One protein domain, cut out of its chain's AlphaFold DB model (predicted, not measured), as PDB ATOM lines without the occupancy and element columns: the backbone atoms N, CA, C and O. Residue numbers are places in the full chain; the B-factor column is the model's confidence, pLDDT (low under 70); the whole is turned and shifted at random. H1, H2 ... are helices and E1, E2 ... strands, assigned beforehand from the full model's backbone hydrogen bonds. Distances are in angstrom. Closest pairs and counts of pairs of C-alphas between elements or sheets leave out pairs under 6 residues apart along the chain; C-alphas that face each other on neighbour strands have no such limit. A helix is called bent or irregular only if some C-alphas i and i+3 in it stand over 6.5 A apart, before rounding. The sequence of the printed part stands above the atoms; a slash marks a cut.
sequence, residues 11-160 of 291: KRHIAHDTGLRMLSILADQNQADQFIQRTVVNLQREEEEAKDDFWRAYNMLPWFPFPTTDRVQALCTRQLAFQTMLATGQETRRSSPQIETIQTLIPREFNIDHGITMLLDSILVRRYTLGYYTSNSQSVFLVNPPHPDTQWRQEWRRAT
ATOM      1  N   LYS A  11     174.550 234.528 145.031       64.31
ATOM      2  CA  LYS A  11     174.113 234.002 143.732       64.31
ATOM      3  C   LYS A  11     172.599 234.063 143.507       64.31
ATOM      4  O   LYS A  11     172.144 233.599 142.465       64.31
ATOM      5  N   ARG A  12     171.827 234.591 144.464       70.62
ATOM      6  CA  ARG A  12     170.359 234.718 144.406       70.62
ATOM      7  C   ARG A  12     169.890 236.131 144.773       70.62
ATOM      8  O   ARG A  12     168.777 236.320 145.257       70.62
ATOM      9  N   HIS A  13     170.719 237.142 144.507       70.25
ATOM     10  CA  HIS A  13     170.397 238.537 144.820       70.25
ATOM     11  C   HIS A  13     169.308 239.139 143.904       70.25
ATOM     12  O   HIS A  13     168.783 240.222 144.177       70.25
ATOM     13  N   ILE A  14     168.944 238.439 142.821       75.12
ATOM     14  CA  ILE A  14     167.887 238.836 141.887       75.12
ATOM     15  C   ILE A  14     166.621 238.032 142.163       75.12
ATOM     16  O   ILE A  14     166.630 236.807 142.128       75.12
ATOM     17  N   ALA A  15     165.498 238.728 142.344       77.06
ATOM     18  CA  ALA A  15     164.196 238.080 142.436       77.06
ATOM     19  C   ALA A  15     163.870 237.306 141.145       77.06
ATOM     20  O   ALA A  15     163.869 237.892 140.058       77.06
ATOM     21  N   HIS A  16     163.515 236.028 141.291       81.50
ATOM     22  CA  HIS A  16     163.294 235.063 140.210       81.50
ATOM     23  C   HIS A  16     162.478 235.625 139.031       81.50
ATOM     24  O   HIS A  16     162.975 235.756 137.909       81.50
ATOM     25  N   ASP A  17     161.238 236.056 139.290       80.69
ATOM     26  CA  ASP A  17     160.328 236.545 138.243       80.69
ATOM     27  C   ASP A  17     160.844 237.832 137.575       80.69
ATOM     28  O   ASP A  17     160.640 238.063 136.380       80.69
ATOM     29  N   THR A  18     161.534 238.682 138.345       81.69
ATOM     30  CA  THR A  18     162.130 239.917 137.819       81.69
ATOM     31  C   THR A  18     163.255 239.572 136.857       81.69
ATOM     32  O   THR A  18     163.282 240.089 135.738       81.69
ATOM     33  N   GLY A  19     164.145 238.666 137.258       82.25
ATOM     34  CA  GLY A  19     165.285 238.282 136.445       82.25
ATOM     35  C   GLY A  19     164.883 237.563 135.154       82.25
ATOM     36  O   GLY A  19     165.357 237.936 134.080       82.25
ATOM     37  N   LEU A  20     163.921 236.633 135.208       84.69
ATOM     38  CA  LEU A  20     163.379 235.986 134.002       84.69
ATOM     39  C   LEU A  20     162.763 236.989 133.022       84.69
ATOM     40  O   LEU A  20     162.986 236.909 131.807       84.69
ATOM     41  N   ARG A  21     162.003 237.963 133.537       84.56
ATOM     42  CA  ARG A  21     161.406 239.013 132.703       84.56
ATOM     43  C   ARG A  21     162.480 239.872 132.041       84.56
ATOM     44  O   ARG A  21     162.352 240.187 130.859       84.56
ATOM     45  N   MET A  22     163.536 240.231 132.769       82.56
ATOM     46  CA  MET A  22     164.664 240.978 132.209       82.56
ATOM     47  C   MET A  22     165.377 240.197 131.110       82.56
ATOM     48  O   MET A  22     165.579 240.734 130.023       82.56
ATOM     49  N   LEU A  23     165.704 238.928 131.355       85.88
ATOM     50  CA  LEU A  23     166.373 238.071 130.376       85.88
ATOM     51  C   LEU A  23     165.562 237.921 129.088       85.88
ATOM     52  O   LEU A  23     166.122 238.020 127.998       85.88
ATOM     53  N   SER A  24     164.243 237.772 129.211       85.38
ATOM     54  CA  SER A  24     163.338 237.706 128.058       85.38
ATOM     55  C   SER A  24     163.388 238.998 127.231       85.38
ATOM     56  O   SER A  24     163.564 238.951 126.018       85.38
ATOM     57  N   ILE A  25     163.338 240.165 127.888       84.81
ATOM     58  CA  ILE A  25     163.447 241.466 127.208       84.81
ATOM     59  C   ILE A  25     164.817 241.633 126.526       84.81
ATOM     60  O   ILE A  25     164.894 242.125 125.399       84.81
ATOM     61  N   LEU A  26     165.904 241.229 127.187       80.69
ATOM     62  CA  LEU A  26     167.261 241.338 126.639       80.69
ATOM     63  C   LEU A  26     167.474 240.434 125.424       80.69
ATOM     64  O   LEU A  26     168.167 240.852 124.485       80.69
ATOM     65  N   ALA A  27     166.881 239.237 125.445       83.81
ATOM     66  CA  ALA A  27     166.851 238.325 124.313       83.81
ATOM     67  C   ALA A  27     166.055 238.937 123.150       83.81
ATOM     68  O   ALA A  27     166.586 239.052 122.046       83.81
ATOM     69  N   ASP A  28     164.843 239.438 123.388       84.25
ATOM     70  CA  ASP A  28     164.019 240.042 122.330       84.25
ATOM     71  C   ASP A  28     164.712 241.229 121.642       84.25
ATOM     72  O   ASP A  28     164.626 241.396 120.424       84.25
ATOM     73  N   GLN A  29     165.446 242.037 122.410       81.94
ATOM     74  CA  GLN A  29     166.175 243.200 121.900       81.94
ATOM     75  C   GLN A  29     167.423 242.859 121.081       81.94
ATOM     76  O   GLN A  29     167.908 243.719 120.345       81.94
ATOM     77  N   ASN A  30     167.986 241.655 121.222       75.81
ATOM     78  CA  ASN A  30     169.214 241.272 120.528       75.81
ATOM     79  C   ASN A  30     169.155 239.833 120.014       75.81
ATOM     80  O   ASN A  30     169.809 238.919 120.520       75.81
ATOM     81  N   GLN A  31     168.370 239.656 118.955       76.94
ATOM     82  CA  GLN A  31     168.173 238.369 118.288       76.94
ATOM     83  C   GLN A  31     169.438 237.827 117.602       76.94
ATOM     84  O   GLN A  31     169.508 236.638 117.300       76.94
ATOM     85  N   ALA A  32     170.442 238.676 117.354       76.38
ATOM     86  CA  ALA A  32     171.694 238.273 116.715       76.38
ATOM     87  C   ALA A  32     172.668 237.571 117.681       76.38
ATOM     88  O   ALA A  32     173.537 236.819 117.237       76.38
ATOM     89  N   ASP A  33     172.521 237.789 118.990       78.75
ATOM     90  CA  ASP A  33     173.392 237.214 120.013       78.75
ATOM     91  C   ASP A  33     172.995 235.766 120.339       78.75
ATOM     92  O   ASP A  33     172.133 235.496 121.177       78.75
ATOM     93  N   GLN A  34     173.634 234.806 119.667       79.88
ATOM     94  CA  GLN A  34     173.309 233.386 119.830       79.88
ATOM     95  C   GLN A  34     173.581 232.848 121.240       79.88
ATOM     96  O   GLN A  34     172.941 231.869 121.632       79.88
ATOM     97  N   PHE A  35     174.512 233.444 121.989       77.69
ATOM     98  CA  PHE A  35     174.797 233.023 123.359       77.69
ATOM     99  C   PHE A  35     173.620 233.372 124.272       77.69
ATOM    100  O   PHE A  35     173.079 232.482 124.937       77.69
ATOM    101  N   ILE A  36     173.158 234.627 124.231       74.75
ATOM    102  CA  ILE A  36     171.997 235.072 125.017       74.75
ATOM    103  C   ILE A  36     170.749 234.294 124.601       74.75
ATOM    104  O   ILE A  36     170.070 233.740 125.464       74.75
ATOM    105  N   GLN A  37     170.479 234.174 123.295       81.50
ATOM    106  CA  GLN A  37     169.295 233.458 122.805       81.50
ATOM    107  C   GLN A  37     169.243 232.018 123.316       81.50
ATOM    108  O   GLN A  37     168.240 231.593 123.884       81.50
ATOM    109  N   ARG A  38     170.331 231.255 123.149       84.62
ATOM    110  CA  ARG A  38     170.356 229.845 123.566       84.62
ATOM    111  C   ARG A  38     170.206 229.702 125.071       84.62
ATOM    112  O   ARG A  38     169.467 228.830 125.523       84.62
ATOM    113  N   THR A  39     170.895 230.539 125.838       79.12
ATOM    114  CA  THR A  39     170.929 230.371 127.292       79.12
ATOM    115  C   THR A  39     169.618 230.811 127.941       79.12
ATOM    116  O   THR A  39     169.123 230.112 128.821       79.12
ATOM    117  N   VAL A  40     168.982 231.877 127.438       83.50
ATOM    118  CA  VAL A  40     167.643 232.297 127.884       83.50
ATOM    119  C   VAL A  40     166.581 231.258 127.521       83.50
ATOM    120  O   VAL A  40     165.764 230.921 128.371       83.50
ATOM    121  N   VAL A  41     166.614 230.692 126.309       85.75
ATOM    122  CA  VAL A  41     165.665 229.636 125.906       85.75
ATOM    123  C   VAL A  41     165.813 228.383 126.773       85.75
ATOM    124  O   VAL A  41     164.810 227.818 127.207       85.75
ATOM    125  N   ASN A  42     167.048 227.954 127.054       86.31
ATOM    126  CA  ASN A  42     167.290 226.806 127.929       86.31
ATOM    127  C   ASN A  42     166.744 227.053 129.340       86.31
ATOM    128  O   ASN A  42     166.048 226.191 129.870       86.31
ATOM    129  N   LEU A  43     166.995 228.240 129.898       85.62
ATOM    130  CA  LEU A  43     166.521 228.626 131.225       85.62
ATOM    131  C   LEU A  43     164.991 228.727 131.292       85.62
ATOM    132  O   LEU A  43     164.382 228.230 132.231       85.62
ATOM    133  N   GLN A  44     164.352 229.314 130.276       83.94
ATOM    134  CA  GLN A  44     162.890 229.378 130.180       83.94
ATOM    135  C   GLN A  44     162.260 227.985 130.085       83.94
ATOM    136  O   GLN A  44     161.208 227.749 130.671       83.94
ATOM    137  N   ARG A  45     162.899 227.057 129.362       86.25
ATOM    138  CA  ARG A  45     162.451 225.662 129.292       86.25
ATOM    139  C   ARG A  45     162.595 224.963 130.643       86.25
ATOM    140  O   ARG A  45     161.667 224.280 131.058       86.25
ATOM    141  N   GLU A  46     163.732 225.133 131.317       85.19
ATOM    142  CA  GLU A  46     163.955 224.560 132.651       85.19
ATOM    143  C   GLU A  46     162.944 225.078 133.674       85.19
ATOM    144  O   GLU A  46     162.450 224.286 134.474       85.19
ATOM    145  N   GLU A  47     162.603 226.365 133.600       85.38
ATOM    146  CA  GLU A  47     161.559 226.988 134.412       85.38
ATOM    147  C   GLU A  47     160.163 226.453 134.075       85.38
ATOM    148  O   GLU A  47     159.386 226.147 134.972       85.38
ATOM    149  N   GLU A  48     159.813 226.299 132.797       84.00
ATOM    150  CA  GLU A  48     158.500 225.759 132.423       84.00
ATOM    151  C   GLU A  48     158.313 224.321 132.924       84.00
ATOM    152  O   GLU A  48     157.266 223.970 133.465       84.00
ATOM    153  N   GLU A  49     159.361 223.503 132.818       83.00
ATOM    154  CA  GLU A  49     159.374 222.161 133.392       83.00
ATOM    155  C   GLU A  49     159.326 222.182 134.934       83.00
ATOM    156  O   GLU A  49     158.712 221.301 135.537       83.00
ATOM    157  N   ALA A  50     159.946 223.173 135.585       80.31
ATOM    158  CA  ALA A  50     159.921 223.321 137.040       80.31
ATOM    159  C   ALA A  50     158.557 223.800 137.563       80.31
ATOM    160  O   ALA A  50     158.113 223.322 138.607       80.31
ATOM    161  N   LYS A  51     157.839 224.664 136.829       78.69
ATOM    162  CA  LYS A  51     156.502 225.161 137.209       78.69
ATOM    163  C   LYS A  51     155.498 224.041 137.438       78.69
ATOM    164  O   LYS A  51     154.744 224.096 138.409       78.69
ATOM    165  N   ASP A  52     155.470 223.042 136.560       73.69
ATOM    166  CA  ASP A  52     154.554 221.905 136.687       73.69
ATOM    167  C   ASP A  52     154.835 221.106 137.967       73.69
ATOM    168  O   ASP A  52     153.912 220.746 138.708       73.69
ATOM    169  N   ASP A  53     156.112 220.871 138.265       72.81
ATOM    170  CA  ASP A  53     156.539 220.178 139.478       72.81
ATOM    171  C   ASP A  53     156.279 221.033 140.731       72.81
ATOM    172  O   ASP A  53     155.767 220.527 141.736       72.81
ATOM    173  N   PHE A  54     156.520 222.344 140.659       73.94
ATOM    174  CA  PHE A  54     156.217 223.305 141.718       73.94
ATOM    175  C   PHE A  54     154.717 223.320 142.044       73.94
ATOM    176  O   PHE A  54     154.324 223.195 143.209       73.94
ATOM    177  N   TRP A  55     153.854 223.374 141.027       70.81
ATOM    178  CA  TRP A  55     152.403 223.286 141.202       70.81
ATOM    179  C   TRP A  55     151.966 221.967 141.841       70.81
ATOM    180  O   TRP A  55     151.090 221.968 142.714       70.81
ATOM    181  N   ARG A  56     152.576 220.837 141.457       68.88
ATOM    182  CA  ARG A  56     152.314 219.532 142.090       68.88
ATOM    183  C   ARG A  56     152.728 219.524 143.559       68.88
ATOM    184  O   ARG A  56     151.954 219.052 144.392       68.88
ATOM    185  N   ALA A  57     153.881 220.100 143.899       67.94
ATOM    186  CA  ALA A  57     154.322 220.224 145.287       67.94
ATOM    187  C   ALA A  57     153.335 221.050 146.132       67.94
ATOM    188  O   ALA A  57     153.078 220.704 147.290       67.94
ATOM    189  N   TYR A  58     152.747 222.108 145.554       66.44
ATOM    190  CA  TYR A  58     151.802 222.998 146.237       66.44
ATOM    191  C   TYR A  58     150.387 222.426 146.392       66.44
ATOM    192  O   TYR A  58     149.828 222.531 147.485       66.44
ATOM    193  N   ASN A  59     149.832 221.778 145.363       60.09
ATOM    194  CA  ASN A  59     148.419 221.361 145.308       60.09
ATOM    195  C   ASN A  59     148.037 220.158 146.191       60.09
ATOM    196  O   ASN A  59     146.867 219.783 146.239       60.09
ATOM    197  N   MET A  60     148.985 219.523 146.879       56.28
ATOM    198  CA  MET A  60     148.728 218.252 147.568       56.28
ATOM    199  C   MET A  60     148.557 218.358 149.101       56.28
ATOM    200  O   MET A  60     148.217 217.361 149.735       56.28
ATOM    201  N   LEU A  61     148.720 219.543 149.702       55.22
ATOM    202  CA  LEU A  61     148.335 219.837 151.095       55.22
ATOM    203  C   LEU A  61     147.444 221.089 151.151       55.22
ATOM    204  O   LEU A  61     147.597 221.971 150.305       55.22
ATOM    205  N   PRO A  62     146.556 221.221 152.154       53.75
ATOM    206  CA  PRO A  62     145.752 222.421 152.340       53.75
ATOM    207  C   PRO A  62     146.639 223.543 152.886       53.75
ATOM    208  O   PRO A  62     146.723 223.747 154.094       53.75
ATOM    209  N   TRP A  63     147.337 224.255 152.006       56.47
ATOM    210  CA  TRP A  63     148.131 225.420 152.378       56.47
ATOM    211  C   TRP A  63     147.894 226.571 151.414       56.47
ATOM    212  O   TRP A  63     147.819 226.384 150.200       56.47
ATOM    213  N   PHE A  64     147.768 227.769 151.977       49.97
ATOM    214  CA  PHE A  64     147.619 228.986 151.198       49.97
ATOM    215  C   PHE A  64     148.976 229.359 150.592       49.97
ATOM    216  O   PHE A  64     149.967 229.395 151.326       49.97
ATOM    217  N   PRO A  65     149.055 229.631 149.278       51.84
ATOM    218  CA  PRO A  65     150.263 230.180 148.686       51.84
ATOM    219  C   PRO A  65     150.517 231.548 149.322       51.84
ATOM    220  O   PRO A  65     149.763 232.495 149.099       51.84
ATOM    221  N   PHE A  66     151.556 231.654 150.147       54.16
ATOM    222  CA  PHE A  66     152.094 232.961 150.490       54.16
ATOM    223  C   PHE A  66     152.861 233.457 149.265       54.16
ATOM    224  O   PHE A  66     153.753 232.745 148.797       54.16
ATOM    225  N   PRO A  67     152.529 234.634 148.714       55.50
ATOM    226  CA  PRO A  67     153.324 235.216 147.648       55.50
ATOM    227  C   PRO A  67     154.712 235.531 148.214       55.50
ATOM    228  O   PRO A  67     154.871 236.438 149.028       55.50
ATOM    229  N   THR A  68     155.704 234.742 147.817       62.56
ATOM    230  CA  THR A  68     157.120 234.982 148.096       62.56
ATOM    231  C   THR A  68     157.856 235.106 146.776       62.56
ATOM    232  O   THR A  68     157.577 234.372 145.831       62.56
ATOM    233  N   THR A  69     158.779 236.060 146.718       64.31
ATOM    234  CA  THR A  69     159.678 236.259 145.578       64.31
ATOM    235  C   THR A  69     160.871 235.302 145.601       64.31
ATOM    236  O   THR A  69     161.556 235.189 144.591       64.31
ATOM    237  N   ASP A  70     161.117 234.625 146.730       71.75
ATOM    238  CA  ASP A  70     162.141 233.584 146.888       71.75
ATOM    239  C   ASP A  70     161.453 232.211 146.974       71.75
ATOM    240  O   ASP A  70     160.912 231.818 148.021       71.75
ATOM    241  N   ARG A  71     161.419 231.506 145.834       75.62
ATOM    242  CA  ARG A  71     160.801 230.177 145.699       75.62
ATOM    243  C   ARG A  71     161.590 229.107 146.448       75.62
ATOM    244  O   ARG A  71     160.980 228.225 147.055       75.62
ATOM    245  N   VAL A  72     162.919 229.212 146.477       77.56
ATOM    246  CA  VAL A  72     163.797 228.283 147.204       77.56
ATOM    247  C   VAL A  72     163.539 228.376 148.706       77.56
ATOM    248  O   VAL A  72     163.299 227.354 149.351       77.56
ATOM    249  N   GLN A  73     163.491 229.585 149.271       76.81
ATOM    250  CA  GLN A  73     163.151 229.785 150.683       76.81
ATOM    251  C   GLN A  73     161.754 229.240 151.008       76.81
ATOM    252  O   GLN A  73     161.558 228.627 152.065       76.81
ATOM    253  N   ALA A  74     160.793 229.409 150.094       77.00
ATOM    254  CA  ALA A  74     159.450 228.844 150.225       77.00
ATOM    255  C   ALA A  74     159.487 227.313 150.341       77.00
ATOM    256  O   ALA A  74     158.878 226.734 151.246       77.00
ATOM    257  N   LEU A  75     160.224 226.657 149.441       78.25
ATOM    258  CA  LEU A  75     160.359 225.203 149.403       78.25
ATOM    259  C   LEU A  75     161.118 224.664 150.623       78.25
ATOM    260  O   LEU A  75     160.677 223.676 151.209       78.25
ATOM    261  N   CYS A  76     162.186 225.331 151.068       77.75
ATOM    262  CA  CYS A  76     162.915 224.966 152.289       77.75
ATOM    263  C   CYS A  76     162.029 225.082 153.539       77.75
ATOM    264  O   CYS A  76     161.976 224.167 154.360       77.75
ATOM    265  N   THR A  77     161.269 226.175 153.659       77.19
ATOM    266  CA  THR A  77     160.303 226.357 154.759       77.19
ATOM    267  C   THR A  77     159.252 225.248 154.746       77.19
ATOM    268  O   THR A  77     158.897 224.700 155.793       77.19
ATOM    269  N   ARG A  78     158.791 224.862 153.549       75.88
ATOM    270  CA  ARG A  78     157.845 223.761 153.360       75.88
ATOM    271  C   ARG A  78     158.452 222.428 153.793       75.88
ATOM    272  O   ARG A  78     157.807 221.696 154.538       75.88
ATOM    273  N   GLN A  79     159.688 222.137 153.394       79.00
ATOM    274  CA  GLN A  79     160.406 220.929 153.801       79.00
ATOM    275  C   GLN A  79     160.506 220.816 155.331       79.00
ATOM    276  O   GLN A  79     160.211 219.756 155.882       79.00
ATOM    277  N   LEU A  80     160.846 221.911 156.018       76.81
ATOM    278  CA  LEU A  80     160.940 221.947 157.480       76.81
ATOM    279  C   LEU A  80     159.581 221.711 158.160       76.81
ATOM    280  O   LEU A  80     159.481 220.941 159.121       76.81
ATOM    281  N   ALA A  81     158.520 222.345 157.654       76.44
ATOM    282  CA  ALA A  81     157.166 222.153 158.170       76.44
ATOM    283  C   ALA A  81     156.717 220.688 158.027       76.44
ATOM    284  O   ALA A  81     156.219 220.102 158.990       76.44
ATOM    285  N   PHE A  82     156.979 220.070 156.873       74.38
ATOM    286  CA  PHE A  82     156.722 218.646 156.641       74.38
ATOM    287  C   PHE A  82     157.485 217.745 157.607       74.38
ATOM    288  O   PHE A  82     156.894 216.872 158.240       74.38
ATOM    289  N   GLN A  83     158.790 217.973 157.770       75.75
ATOM    290  CA  GLN A  83     159.610 217.206 158.711       75.75
ATOM    291  C   GLN A  83     159.069 217.307 160.144       75.75
ATOM    292  O   GLN A  83     159.025 216.309 160.862       75.75
ATOM    293  N   THR A  84     158.572 218.482 160.537       75.75
ATOM    294  CA  THR A  84     157.941 218.705 161.847       75.75
ATOM    295  C   THR A  84     156.617 217.943 161.985       75.75
ATOM    296  O   THR A  84     156.354 217.325 163.020       75.75
ATOM    297  N   MET A  85     155.780 217.933 160.944       74.38
ATOM    298  CA  MET A  85     154.515 217.186 160.950       74.38
ATOM    299  C   MET A  85     154.733 215.665 160.990       74.38
ATOM    300  O   MET A  85     154.023 214.958 161.711       74.38
ATOM    301  N   LEU A  86     155.750 215.160 160.283       75.19
ATOM    302  CA  LEU A  86     156.177 213.762 160.373       75.19
ATOM    303  C   LEU A  86     156.666 213.409 161.781       75.19
ATOM    304  O   LEU A  86     156.241 212.400 162.342       75.19
ATOM    305  N   ALA A  87     157.519 214.252 162.370       76.25
ATOM    306  CA  ALA A  87     158.064 214.036 163.710       76.25
ATOM    307  C   ALA A  87     156.979 214.037 164.801       76.25
ATOM    308  O   ALA A  87     157.087 213.313 165.788       76.25
ATOM    309  N   THR A  88     155.910 214.815 164.613       80.31
ATOM    310  CA  THR A  88     154.770 214.901 165.543       80.31
ATOM    311  C   THR A  88     153.683 213.851 165.285       80.31
ATOM    312  O   THR A  88     152.680 213.819 165.999       80.31
ATOM    313  N   GLY A  89     153.867 212.970 164.292       70.75
ATOM    314  CA  GLY A  89     152.925 211.894 163.969       70.75
ATOM    315  C   GLY A  89     151.594 212.379 163.387       70.75
ATOM    316  O   GLY A  89     150.614 211.635 163.404       70.75
ATOM    317  N   GLN A  90     151.542 213.618 162.891       68.06
ATOM    318  CA  GLN A  90     150.332 214.225 162.328       68.06
ATOM    319  C   GLN A  90     150.079 213.833 160.860       68.06
ATOM    320  O   GLN A  90     149.010 214.133 160.328       68.06
ATOM    321  N   GLU A  91     151.015 213.140 160.204       63.19
ATOM    322  CA  GLU A  91     150.916 212.759 158.788       63.19
ATOM    323  C   GLU A  91     150.696 211.264 158.520       63.19
ATOM    324  O   GLU A  91     151.049 210.381 159.299       63.19
ATOM    325  N   THR A  92     150.127 210.980 157.343       58.06
ATOM    326  CA  THR A  92     149.895 209.629 156.808       58.06
ATOM    327  C   THR A  92     150.848 209.329 155.642       58.06
ATOM    328  O   THR A  92     151.367 210.239 155.008       58.06
ATOM    329  N   ARG A  93     151.027 208.043 155.281       57.97
ATOM    330  CA  ARG A  93     151.869 207.539 154.158       57.97
ATOM    331  C   ARG A  93     151.692 208.243 152.792       57.97
ATOM    332  O   ARG A  93     152.476 207.992 151.884       57.97
ATOM    333  N   ARG A  94     150.674 209.092 152.619       56.44
ATOM    334  CA  ARG A  94     150.410 209.865 151.394       56.44
ATOM    335  C   ARG A  94     151.371 211.048 151.187       56.44
ATOM    336  O   ARG A  94     151.396 211.566 150.077       56.44
ATOM    337  N   SER A  95     152.169 211.423 152.190       61.69
ATOM    338  CA  SER A  95     153.102 212.564 152.126       61.69
ATOM    339  C   SER A  95     154.507 212.222 151.588       61.69
ATOM    340  O   SER A  95     155.268 213.124 151.248       61.69
ATOM    341  N   SER A  96     154.855 210.934 151.422       67.06
ATOM    342  CA  SER A  96     156.169 210.500 150.881       67.06
ATOM    343  C   SER A  96     156.493 211.087 149.496       67.06
ATOM    344  O   SER A  96     157.580 211.638 149.334       67.06
ATOM    345  N   PRO A  97     155.562 211.084 148.515       72.75
ATOM    346  CA  PRO A  97     155.839 211.646 147.191       72.75
ATOM    347  C   PRO A  97     156.068 213.164 147.208       72.75
ATOM    348  O   PRO A  97     156.741 213.698 146.332       72.75
ATOM    349  N   GLN A  98     155.522 213.881 148.197       70.56
ATOM    350  CA  GLN A  98     155.704 215.330 148.324       70.56
ATOM    351  C   GLN A  98     157.109 215.667 148.801       70.56
ATOM    352  O   GLN A  98     157.718 216.596 148.284       70.56
ATOM    353  N   ILE A  99     157.625 214.907 149.765       74.25
ATOM    354  CA  ILE A  99     158.990 215.086 150.262       74.25
ATOM    355  C   ILE A  99     159.986 214.777 149.155       74.25
ATOM    356  O   ILE A  99     160.897 215.570 148.949       74.25
ATOM    357  N   GLU A 100     159.767 213.697 148.406       77.62
ATOM    358  CA  GLU A 100     160.584 213.367 147.234       77.62
ATOM    359  C   GLU A 100     160.543 214.499 146.200       77.62
ATOM    360  O   GLU A 100     161.590 214.976 145.774       77.62
ATOM    361  N   THR A 101     159.351 215.019 145.882       78.50
ATOM    362  CA  THR A 101     159.199 216.131 144.927       78.50
ATOM    363  C   THR A 101     159.866 217.421 145.423       78.50
ATOM    364  O   THR A 101     160.532 218.111 144.659       78.50
ATOM    365  N   ILE A 102     159.746 217.759 146.713       77.25
ATOM    366  CA  ILE A 102     160.404 218.937 147.307       77.25
ATOM    367  C   ILE A 102     161.929 218.759 147.310       77.25
ATOM    368  O   ILE A 102     162.654 219.694 146.977       77.25
ATOM    369  N   GLN A 103     162.421 217.562 147.642       79.25
ATOM    370  CA  GLN A 103     163.849 217.237 147.631       79.25
ATOM    371  C   GLN A 103     164.459 217.343 146.230       79.25
ATOM    372  O   GLN A 103     165.620 217.727 146.119       79.25
ATOM    373  N   THR A 104     163.695 217.054 145.173       82.00
ATOM    374  CA  THR A 104     164.151 217.245 143.788       82.00
ATOM    375  C   THR A 104     163.995 218.684 143.296       82.00
ATOM    376  O   THR A 104     164.816 219.149 142.511       82.00
ATOM    377  N   LEU A 105     162.968 219.408 143.752       81.94
ATOM    378  CA  LEU A 105     162.680 220.775 143.304       81.94
ATOM    379  C   LEU A 105     163.612 221.827 143.898       81.94
ATOM    380  O   LEU A 105     164.029 222.719 143.174       81.94
ATOM    381  N   ILE A 106     163.963 221.731 145.184       81.75
ATOM    382  CA  ILE A 106     164.864 222.698 145.839       81.75
ATOM    383  C   ILE A 106     166.178 222.898 145.059       81.75
ATOM    384  O   ILE A 106     166.487 224.043 144.729       81.75
ATOM    385  N   PRO A 107     166.951 221.840 144.728       80.81
ATOM    386  CA  PRO A 107     168.192 222.021 143.977       80.81
ATOM    387  C   PRO A 107     167.942 222.523 142.549       80.81
ATOM    388  O   PRO A 107     168.765 223.253 142.007       80.81
ATOM    389  N   ARG A 108     166.802 222.173 141.943       83.00
ATOM    390  CA  ARG A 108     166.427 222.636 140.603       83.00
ATOM    391  C   ARG A 108     166.135 224.139 140.578       83.00
ATOM    392  O   ARG A 108     166.720 224.847 139.768       83.00
ATOM    393  N   GLU A 109     165.293 224.623 141.487       83.75
ATOM    394  CA  GLU A 109     164.975 226.052 141.632       83.75
ATOM    395  C   GLU A 109     166.220 226.866 141.987       83.75
ATOM    396  O   GLU A 109     166.439 227.935 141.427       83.75
ATOM    397  N   PHE A 110     167.092 226.327 142.845       82.38
ATOM    398  CA  PHE A 110     168.375 226.961 143.146       82.38
ATOM    399  C   PHE A 110     169.232 227.152 141.886       82.38
ATOM    400  O   PHE A 110     169.788 228.229 141.679       82.38
ATOM    401  N   ASN A 111     169.315 226.131 141.028       83.50
ATOM    402  CA  ASN A 111     170.065 226.218 139.774       83.50
ATOM    403  C   ASN A 111     169.447 227.226 138.797       83.50
ATOM    404  O   ASN A 111     170.190 227.938 138.123       83.50
ATOM    405  N   ILE A 112     168.115 227.322 138.748       85.31
ATOM    406  CA  ILE A 112     167.416 228.318 137.927       85.31
ATOM    407  C   ILE A 112     167.728 229.730 138.438       85.31
ATOM    408  O   ILE A 112     168.190 230.561 137.657       85.31
ATOM    409  N   ASP A 113     167.570 229.995 139.740       83.50
ATOM    410  CA  ASP A 113     167.877 231.300 140.350       83.50
ATOM    411  C   ASP A 113     169.341 231.706 140.133       83.50
ATOM    412  O   ASP A 113     169.645 232.856 139.788       83.50
ATOM    413  N   HIS A 114     170.255 230.746 140.281       83.56
ATOM    414  CA  HIS A 114     171.666 230.967 140.005       83.56
ATOM    415  C   HIS A 114     171.912 231.277 138.524       83.56
ATOM    416  O   HIS A 114     172.635 232.224 138.216       83.56
ATOM    417  N   GLY A 115     171.294 230.525 137.609       85.19
ATOM    418  CA  GLY A 115     171.401 230.741 136.168       85.19
ATOM    419  C   GLY A 115     170.875 232.112 135.742       85.19
ATOM    420  O   GLY A 115     171.525 232.800 134.955       85.19
ATOM    421  N   ILE A 116     169.748 232.548 136.315       85.69
ATOM    422  CA  ILE A 116     169.197 233.896 136.120       85.69
ATOM    423  C   ILE A 116     170.227 234.953 136.530       85.69
ATOM    424  O   ILE A 116     170.531 235.860 135.752       85.69
ATOM    425  N   THR A 117     170.766 234.812 137.743       83.44
ATOM    426  CA  THR A 117     171.735 235.747 138.323       83.44
ATOM    427  C   THR A 117     173.003 235.828 137.491       83.44
ATOM    428  O   THR A 117     173.345 236.901 136.999       83.44
ATOM    429  N   MET A 118     173.617 234.676 137.217       85.50
ATOM    430  CA  MET A 118     174.809 234.561 136.383       85.50
ATOM    431  C   MET A 118     174.627 235.244 135.024       85.50
ATOM    432  O   MET A 118     175.518 235.962 134.568       85.50
ATOM    433  N   LEU A 119     173.495 235.018 134.349       85.69
ATOM    434  CA  LEU A 119     173.272 235.591 133.021       85.69
ATOM    435  C   LEU A 119     173.113 237.100 133.069       85.69
ATOM    436  O   LEU A 119     173.695 237.798 132.241       85.69
ATOM    437  N   LEU A 120     172.337 237.613 134.020       84.00
ATOM    438  CA  LEU A 120     172.142 239.052 134.146       84.00
ATOM    439  C   LEU A 120     173.440 239.755 134.518       84.00
ATOM    440  O   LEU A 120     173.766 240.758 133.886       84.00
ATOM    441  N   ASP A 121     174.210 239.184 135.439       82.06
ATOM    442  CA  ASP A 121     175.539 239.675 135.781       82.06
ATOM    443  C   ASP A 121     176.474 239.670 134.571       82.06
ATOM    444  O   ASP A 121     177.187 240.643 134.337       82.06
ATOM    445  N   SER A 122     176.443 238.617 133.753       82.50
ATOM    446  CA  SER A 122     177.319 238.499 132.581       82.50
ATOM    447  C   SER A 122     176.914 239.416 131.422       82.50
ATOM    448  O   SER A 122     177.771 239.815 130.643       82.50
ATOM    449  N   ILE A 123     175.630 239.770 131.298       81.81
ATOM    450  CA  ILE A 123     175.102 240.578 130.184       81.81
ATOM    451  C   ILE A 123     175.054 242.068 130.532       81.81
ATOM    452  O   ILE A 123     175.246 242.911 129.650       81.81
ATOM    453  N   LEU A 124     174.746 242.419 131.783       80.25
ATOM    454  CA  LEU A 124     174.480 243.793 132.198       80.25
ATOM    455  C   LEU A 124     175.560 244.333 133.122       80.25
ATOM    456  O   LEU A 124     175.931 243.757 134.140       80.25
ATOM    457  N   VAL A 125     176.012 245.530 132.776       78.06
ATOM    458  CA  VAL A 125     177.089 246.217 133.468       78.06
ATOM    459  C   VAL A 125     176.653 247.637 133.772       78.06
ATOM    460  O   VAL A 125     176.134 248.354 132.907       78.06
ATOM    461  N   ARG A 126     176.872 248.074 135.010       72.56
ATOM    462  CA  ARG A 126     176.657 249.468 135.389       72.56
ATOM    463  C   ARG A 126     177.839 250.310 134.904       72.56
ATOM    464  O   ARG A 126     178.989 249.959 135.130       72.56
ATOM    465  N   ARG A 127     177.560 251.425 134.223       64.56
ATOM    466  CA  ARG A 127     178.552 252.318 133.594       64.56
ATOM    467  C   ARG A 127     179.474 253.016 134.590       64.56
ATOM    468  O   ARG A 127     180.571 253.402 134.208       64.56
ATOM    469  N   TYR A 128     179.029 253.206 135.829       60.19
ATOM    470  CA  TYR A 128     179.863 253.761 136.887       60.19
ATOM    471  C   TYR A 128     180.577 252.627 137.609       60.19
ATOM    472  O   TYR A 128     179.938 251.654 138.016       60.19
ATOM    473  N   THR A 129     181.888 252.780 137.792       52.41
ATOM    474  CA  THR A 129     182.658 251.959 138.721       52.41
ATOM    475  C   THR A 129     181.961 251.959 140.080       52.41
ATOM    476  O   THR A 129     181.416 252.978 140.515       52.41
ATOM    477  N   LEU A 130     182.060 250.843 140.805       50.09
ATOM    478  CA  LEU A 130     182.021 250.823 142.272       50.09
ATOM    479  C   LEU A 130     183.233 251.620 142.812       50.09
ATOM    480  O   LEU A 130     184.055 251.126 143.574       50.09
ATOM    481  N   GLY A 131     183.403 252.856 142.341       39.69
ATOM    482  CA  GLY A 131     184.478 253.747 142.713       39.69
ATOM    483  C   GLY A 131     184.278 254.107 144.171       39.69
ATOM    484  O   GLY A 131     183.232 254.637 144.537       39.69
ATOM    485  N   TYR A 132     185.292 253.806 144.976       38.97
ATOM    486  CA  TYR A 132     185.458 254.214 146.374       38.97
ATOM    487  C   TYR A 132     184.710 253.444 147.473       38.97
ATOM    488  O   TYR A 132     185.000 253.699 148.639       38.97
ATOM    489  N   TYR A 133     183.833 252.478 147.172       39.41
ATOM    490  CA  TYR A 133     183.064 251.773 148.222       39.41
ATOM    491  C   TYR A 133     183.457 250.306 148.468       39.41
ATOM    492  O   TYR A 133     182.939 249.688 149.398       39.41
ATOM    493  N   THR A 134     184.387 249.738 147.693       43.09
ATOM    494  CA  THR A 134     184.756 248.314 147.805       43.09
ATOM    495  C   THR A 134     185.641 247.978 149.001       43.09
ATOM    496  O   THR A 134     185.737 246.807 149.344       43.09
ATOM    497  N   SER A 135     186.243 248.952 149.690       39.69
ATOM    498  CA  SER A 135     187.071 248.671 150.875       39.69
ATOM    499  C   SER A 135     186.267 248.309 152.131       39.69
ATOM    500  O   SER A 135     186.857 247.857 153.103       39.69
ATOM    501  N   ASN A 136     184.937 248.488 152.125       34.94
ATOM    502  CA  ASN A 136     184.077 248.253 153.293       34.94
ATOM    503  C   ASN A 136     182.796 247.447 152.996       34.94
ATOM    504  O   ASN A 136     181.975 247.275 153.901       34.94
ATOM    505  N   SER A 137     182.571 246.954 151.770       39.03
ATOM    506  CA  SER A 137     181.387 246.129 151.503       39.03
ATOM    507  C   SER A 137     181.649 244.681 151.925       39.03
ATOM    508  O   SER A 137     182.342 243.933 151.241       39.03
ATOM    509  N   GLN A 138     181.060 244.273 153.053       39.28
ATOM    510  CA  GLN A 138     181.145 242.900 153.573       39.28
ATOM    511  C   GLN A 138     180.501 241.844 152.653       39.28
ATOM    512  O   GLN A 138     180.562 240.654 152.917       39.28
ATOM    513  N   SER A 139     179.924 242.247 151.537       41.88
ATOM    514  CA  SER A 139     179.433 241.376 150.480       41.88
ATOM    515  C   SER A 139     179.779 242.028 149.152       41.88
ATOM    516  O   SER A 139     179.724 243.258 149.025       41.88
ATOM    517  N   VAL A 140     180.137 241.223 148.152       46.41
ATOM    518  CA  VAL A 140     180.148 241.713 146.773       46.41
ATOM    519  C   VAL A 140     178.678 241.843 146.400       46.41
ATOM    520  O   VAL A 140     178.062 240.899 145.916       46.41
ATOM    521  N   PHE A 141     178.074 242.994 146.704       49.16
ATOM    522  CA  PHE A 141     176.792 243.355 146.116       49.16
ATOM    523  C   PHE A 141     177.053 243.632 144.637       49.16
ATOM    524  O   PHE A 141     177.290 244.769 144.221       49.16
ATOM    525  N   LEU A 142     177.053 242.546 143.867       53.56
ATOM    526  CA  LEU A 142     176.724 242.537 142.453       53.56
ATOM    527  C   LEU A 142     175.468 243.386 142.340       53.56
ATOM    528  O   LEU A 142     174.455 243.114 142.980       53.56
ATOM    529  N   VAL A 143     175.617 244.560 141.737       53.78
ATOM    530  CA  VAL A 143     174.584 245.586 141.785       53.78
ATOM    531  C   VAL A 143     173.313 244.960 141.228       53.78
ATOM    532  O   VAL A 143     173.323 244.591 140.057       53.78
ATOM    533  N   ASN A 144     172.251 244.863 142.043       56.66
ATOM    534  CA  ASN A 144     170.970 244.330 141.584       56.66
ATOM    535  C   ASN A 144     170.659 244.956 140.222       56.66
ATOM    536  O   ASN A 144     170.628 246.195 140.125       56.66
ATOM    537  N   PRO A 145     170.485 244.141 139.170       57.03
ATOM    538  CA  PRO A 145     170.252 244.677 137.855       57.03
ATOM    539  C   PRO A 145     168.988 245.537 137.891       57.03
ATOM    540  O   PRO A 145     168.113 245.366 138.751       57.03
ATOM    541  N   PRO A 146     168.915 246.538 137.007       59.31
ATOM    542  CA  PRO A 146     167.863 247.531 137.075       59.31
ATOM    543  C   PRO A 146     166.514 246.835 136.939       59.31
ATOM    544  O   PRO A 146     166.358 245.967 136.090       59.31
ATOM    545  N   HIS A 147     165.511 247.259 137.710       65.12
ATOM    546  CA  HIS A 147     164.137 246.796 137.499       65.12
ATOM    547  C   HIS A 147     163.785 246.891 135.997       65.12
ATOM    548  O   HIS A 147     164.223 247.868 135.374       65.12
ATOM    549  N   PRO A 148     163.000 245.964 135.406       63.06
ATOM    550  CA  PRO A 148     162.649 245.972 133.980       63.06
ATOM    551  C   PRO A 148     162.204 247.339 133.440       63.06
ATOM    552  O   PRO A 148     162.494 247.695 132.298       63.06
ATOM    553  N   ASP A 149     161.553 248.137 134.286       64.50
ATOM    554  CA  ASP A 149     161.051 249.476 133.951       64.50
ATOM    555  C   ASP A 149     162.136 250.574 133.981       64.50
ATOM    556  O   ASP A 149     161.945 251.679 133.479       64.50
ATOM    557  N   THR A 150     163.294 250.285 134.569       60.06
ATOM    558  CA  THR A 150     164.423 251.210 134.770       60.06
ATOM    559  C   THR A 150     165.689 250.816 134.009       60.06
ATOM    560  O   THR A 150     166.661 251.568 134.045       60.06
ATOM    561  N   GLN A 151     165.681 249.697 133.277       57.69
ATOM    562  CA  GLN A 151     166.836 249.214 132.502       57.69
ATOM    563  C   GLN A 151     167.333 250.203 131.436       57.69
ATOM    564  O   GLN A 151     168.490 250.167 131.039       57.69
ATOM    565  N   TRP A 152     166.465 251.123 131.012       56.06
ATOM    566  CA  TRP A 152     166.760 252.175 130.039       56.06
ATOM    567  C   TRP A 152     167.468 253.397 130.636       56.06
ATOM    568  O   TRP A 152     167.799 254.332 129.906       56.06
ATOM    569  N   ARG A 153     167.672 253.442 131.961       61.00
ATOM    570  CA  ARG A 153     168.432 254.528 132.590       61.00
ATOM    571  C   ARG A 153     169.871 254.488 132.073       61.00
ATOM    572  O   ARG A 153     170.466 253.419 131.974       61.00
ATOM    573  N   GLN A 154     170.442 255.665 131.800       61.09
ATOM    574  CA  GLN A 154     171.790 255.843 131.230       61.09
ATOM    575  C   GLN A 154     172.914 255.164 132.032       61.09
ATOM    576  O   GLN A 154     174.034 255.066 131.549       61.09
ATOM    577  N   GLU A 155     172.626 254.699 133.244       72.25
ATOM    578  CA  GLU A 155     173.563 254.056 134.155       72.25
ATOM    579  C   GLU A 155     173.916 252.619 133.767       72.25
ATOM    580  O   GLU A 155     174.924 252.120 134.252       72.25
ATOM    581  N   TRP A 156     173.131 251.950 132.921       75.19
ATOM    582  CA  TRP A 156     173.372 250.558 132.537       75.19
ATOM    583  C   TRP A 156     173.755 250.441 131.063       75.19
ATOM    584  O   TRP A 156     173.369 251.248 130.210       75.19
ATOM    585  N   ARG A 157     174.586 249.450 130.759       79.25
ATOM    586  CA  ARG A 157     174.937 249.060 129.397       79.25
ATOM    587  C   ARG A 157     175.105 247.551 129.316       79.25
ATOM    588  O   ARG A 157     175.221 246.871 130.333       79.25
ATOM    589  N   ARG A 158     175.149 247.048 128.088       79.12
ATOM    590  CA  ARG A 158     175.587 245.679 127.837       79.12
ATOM    591  C   ARG A 158     177.080 245.543 128.140       79.12
ATOM    592  O   ARG A 158     177.842 246.494 127.912       79.12
ATOM    593  N   ALA A 159     177.455 244.390 128.677       81.38
ATOM    594  CA  ALA A 159     178.837 243.957 128.793       81.38
ATOM    595  C   ALA A 159     179.485 243.887 127.404       81.38
ATOM    596  O   ALA A 159     178.808 243.620 126.408       81.38
ATOM    597  N   THR A 160     180.789 244.136 127.333       82.81
ATOM    598  CA  THR A 160     181.594 243.720 126.177       82.81
ATOM    599  C   THR A 160     181.818 242.204 126.217       82.81
ATOM    600  O   THR A 160     181.592 241.565 127.247       82.81
TER     601      THR A 160
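What this domain is: This is residues 11 to 160 of the 291 residues of an uncharacterized protein of Tremella mesenterica (UniProt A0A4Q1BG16). A long helix, H4, makes the spine of a drawn-out helical domain: H2 and H3 each run side by side with part of it, against its direction, and H1 packs on both H2 and H4 nearer H4's last residues. At that end H4 runs on into E1, the first strand of a small two-stranded hairpin, E1 and E2, whose long loop sends residues 131 to 140 out as a free arm. The printed part has 150 residues, with four named helices and two named strands in the order H1, H2, H3, H4, E1, E2; the sheet, E1 - E2, is antiparallel, and the class is mostly helix. The whole is loose, with a radius of gyration of the C-alphas of 18.8 A, and only just flat, spanning 57 by 40 by 22 A.

How they stand to each other: The sheet is the hairpin of E1, residues 124 to 126, and E2, residues 156 to 158, antiparallel with 141 degrees between their directions. C-alphas 125 and 157 face each other at 5.4 A; N 125 and O 157, and N 157 and O 125, are within hydrogen-bond range, each pair at 2.9 A. H4, residues 93 to 123, is joined to E1 by a tight link with no residue between them, and its Ile 123 has its C-alpha 5.6 A from that of Arg 158 in E2, the closest pair of these two elements. H4 is the hub, touching three helices. H2, residues 34 to 59, touches H4 at a shallow tilt of 24 degrees, opposite ways, closest at the C-alphas of Ala 57 and Gln 98, 5.9 A. H3, residues 71 to 87, forms a helical hairpin with H4 at a shallow tilt of 21 degrees, opposite ways; residues 99 to 110 of H4 alone touch it, and the C-alphas of Val 72 and Ile 106 come closest at 5.8 A. H2 and H3 are near each other. H1, residues 16 to 29, touches residues 113 to 120 of H4 alone, at a steep tilt of 44 degrees and the same way; the C-alphas of Gly 19 and Ile 116 are the closest, 5.9 A apart. H1 and H2 form a helical hairpin at a shallow tilt of 31 degrees, opposite ways; residues 36 to 44 of H2 alone touch H1, closest at the C-alphas of Ala 27 and Gln 37, 5.7 A. H1, H2 and H4 are an up-and-down bundle, each running against the one before it. H1 and H2 are both apart from E1 and E2. In H1 and H3 every O i to N i+4 pair is within hydrogen-bond range, against 20 of 22 in H2 and 23 of 27 in H4.

Where its parts are: H4 is 47.0 A from first to last C-alpha, running from C-alpha 93 at (151.869, 207.539, 154.158) to C-alpha 123 at (175.102, 240.578, 130.184). It is irregular, with C-alphas 94 and 97 7.1 A apart. H2 is 37.6 A long, H3 24.3 A and H1 20.2 A; H1 begins with C-alpha 16 at (163.294, 235.063, 140.210). E1 is 6.9 A long and E2 7.1 A, ending with C-alpha 158 at (175.587, 245.679, 127.837).

The domain as a whole: The C-alphas of Arg 93 and Tyr 132 are the two farthest apart, at 58.0 A. The printed part, residues 11 to 160, has no cut. The links H2 to H3, 11 residues, and E1 to E2, 29 residues, are long. Residues 29 to 34 and 131 to 140 stand free; without them the body spans 57 by 29 by 20 A. The mean pLDDT of the printed part is 71.5, and 50 residues are under 70: residue 11 and residues 56 to 69, 90 to 96 and 127 to 154.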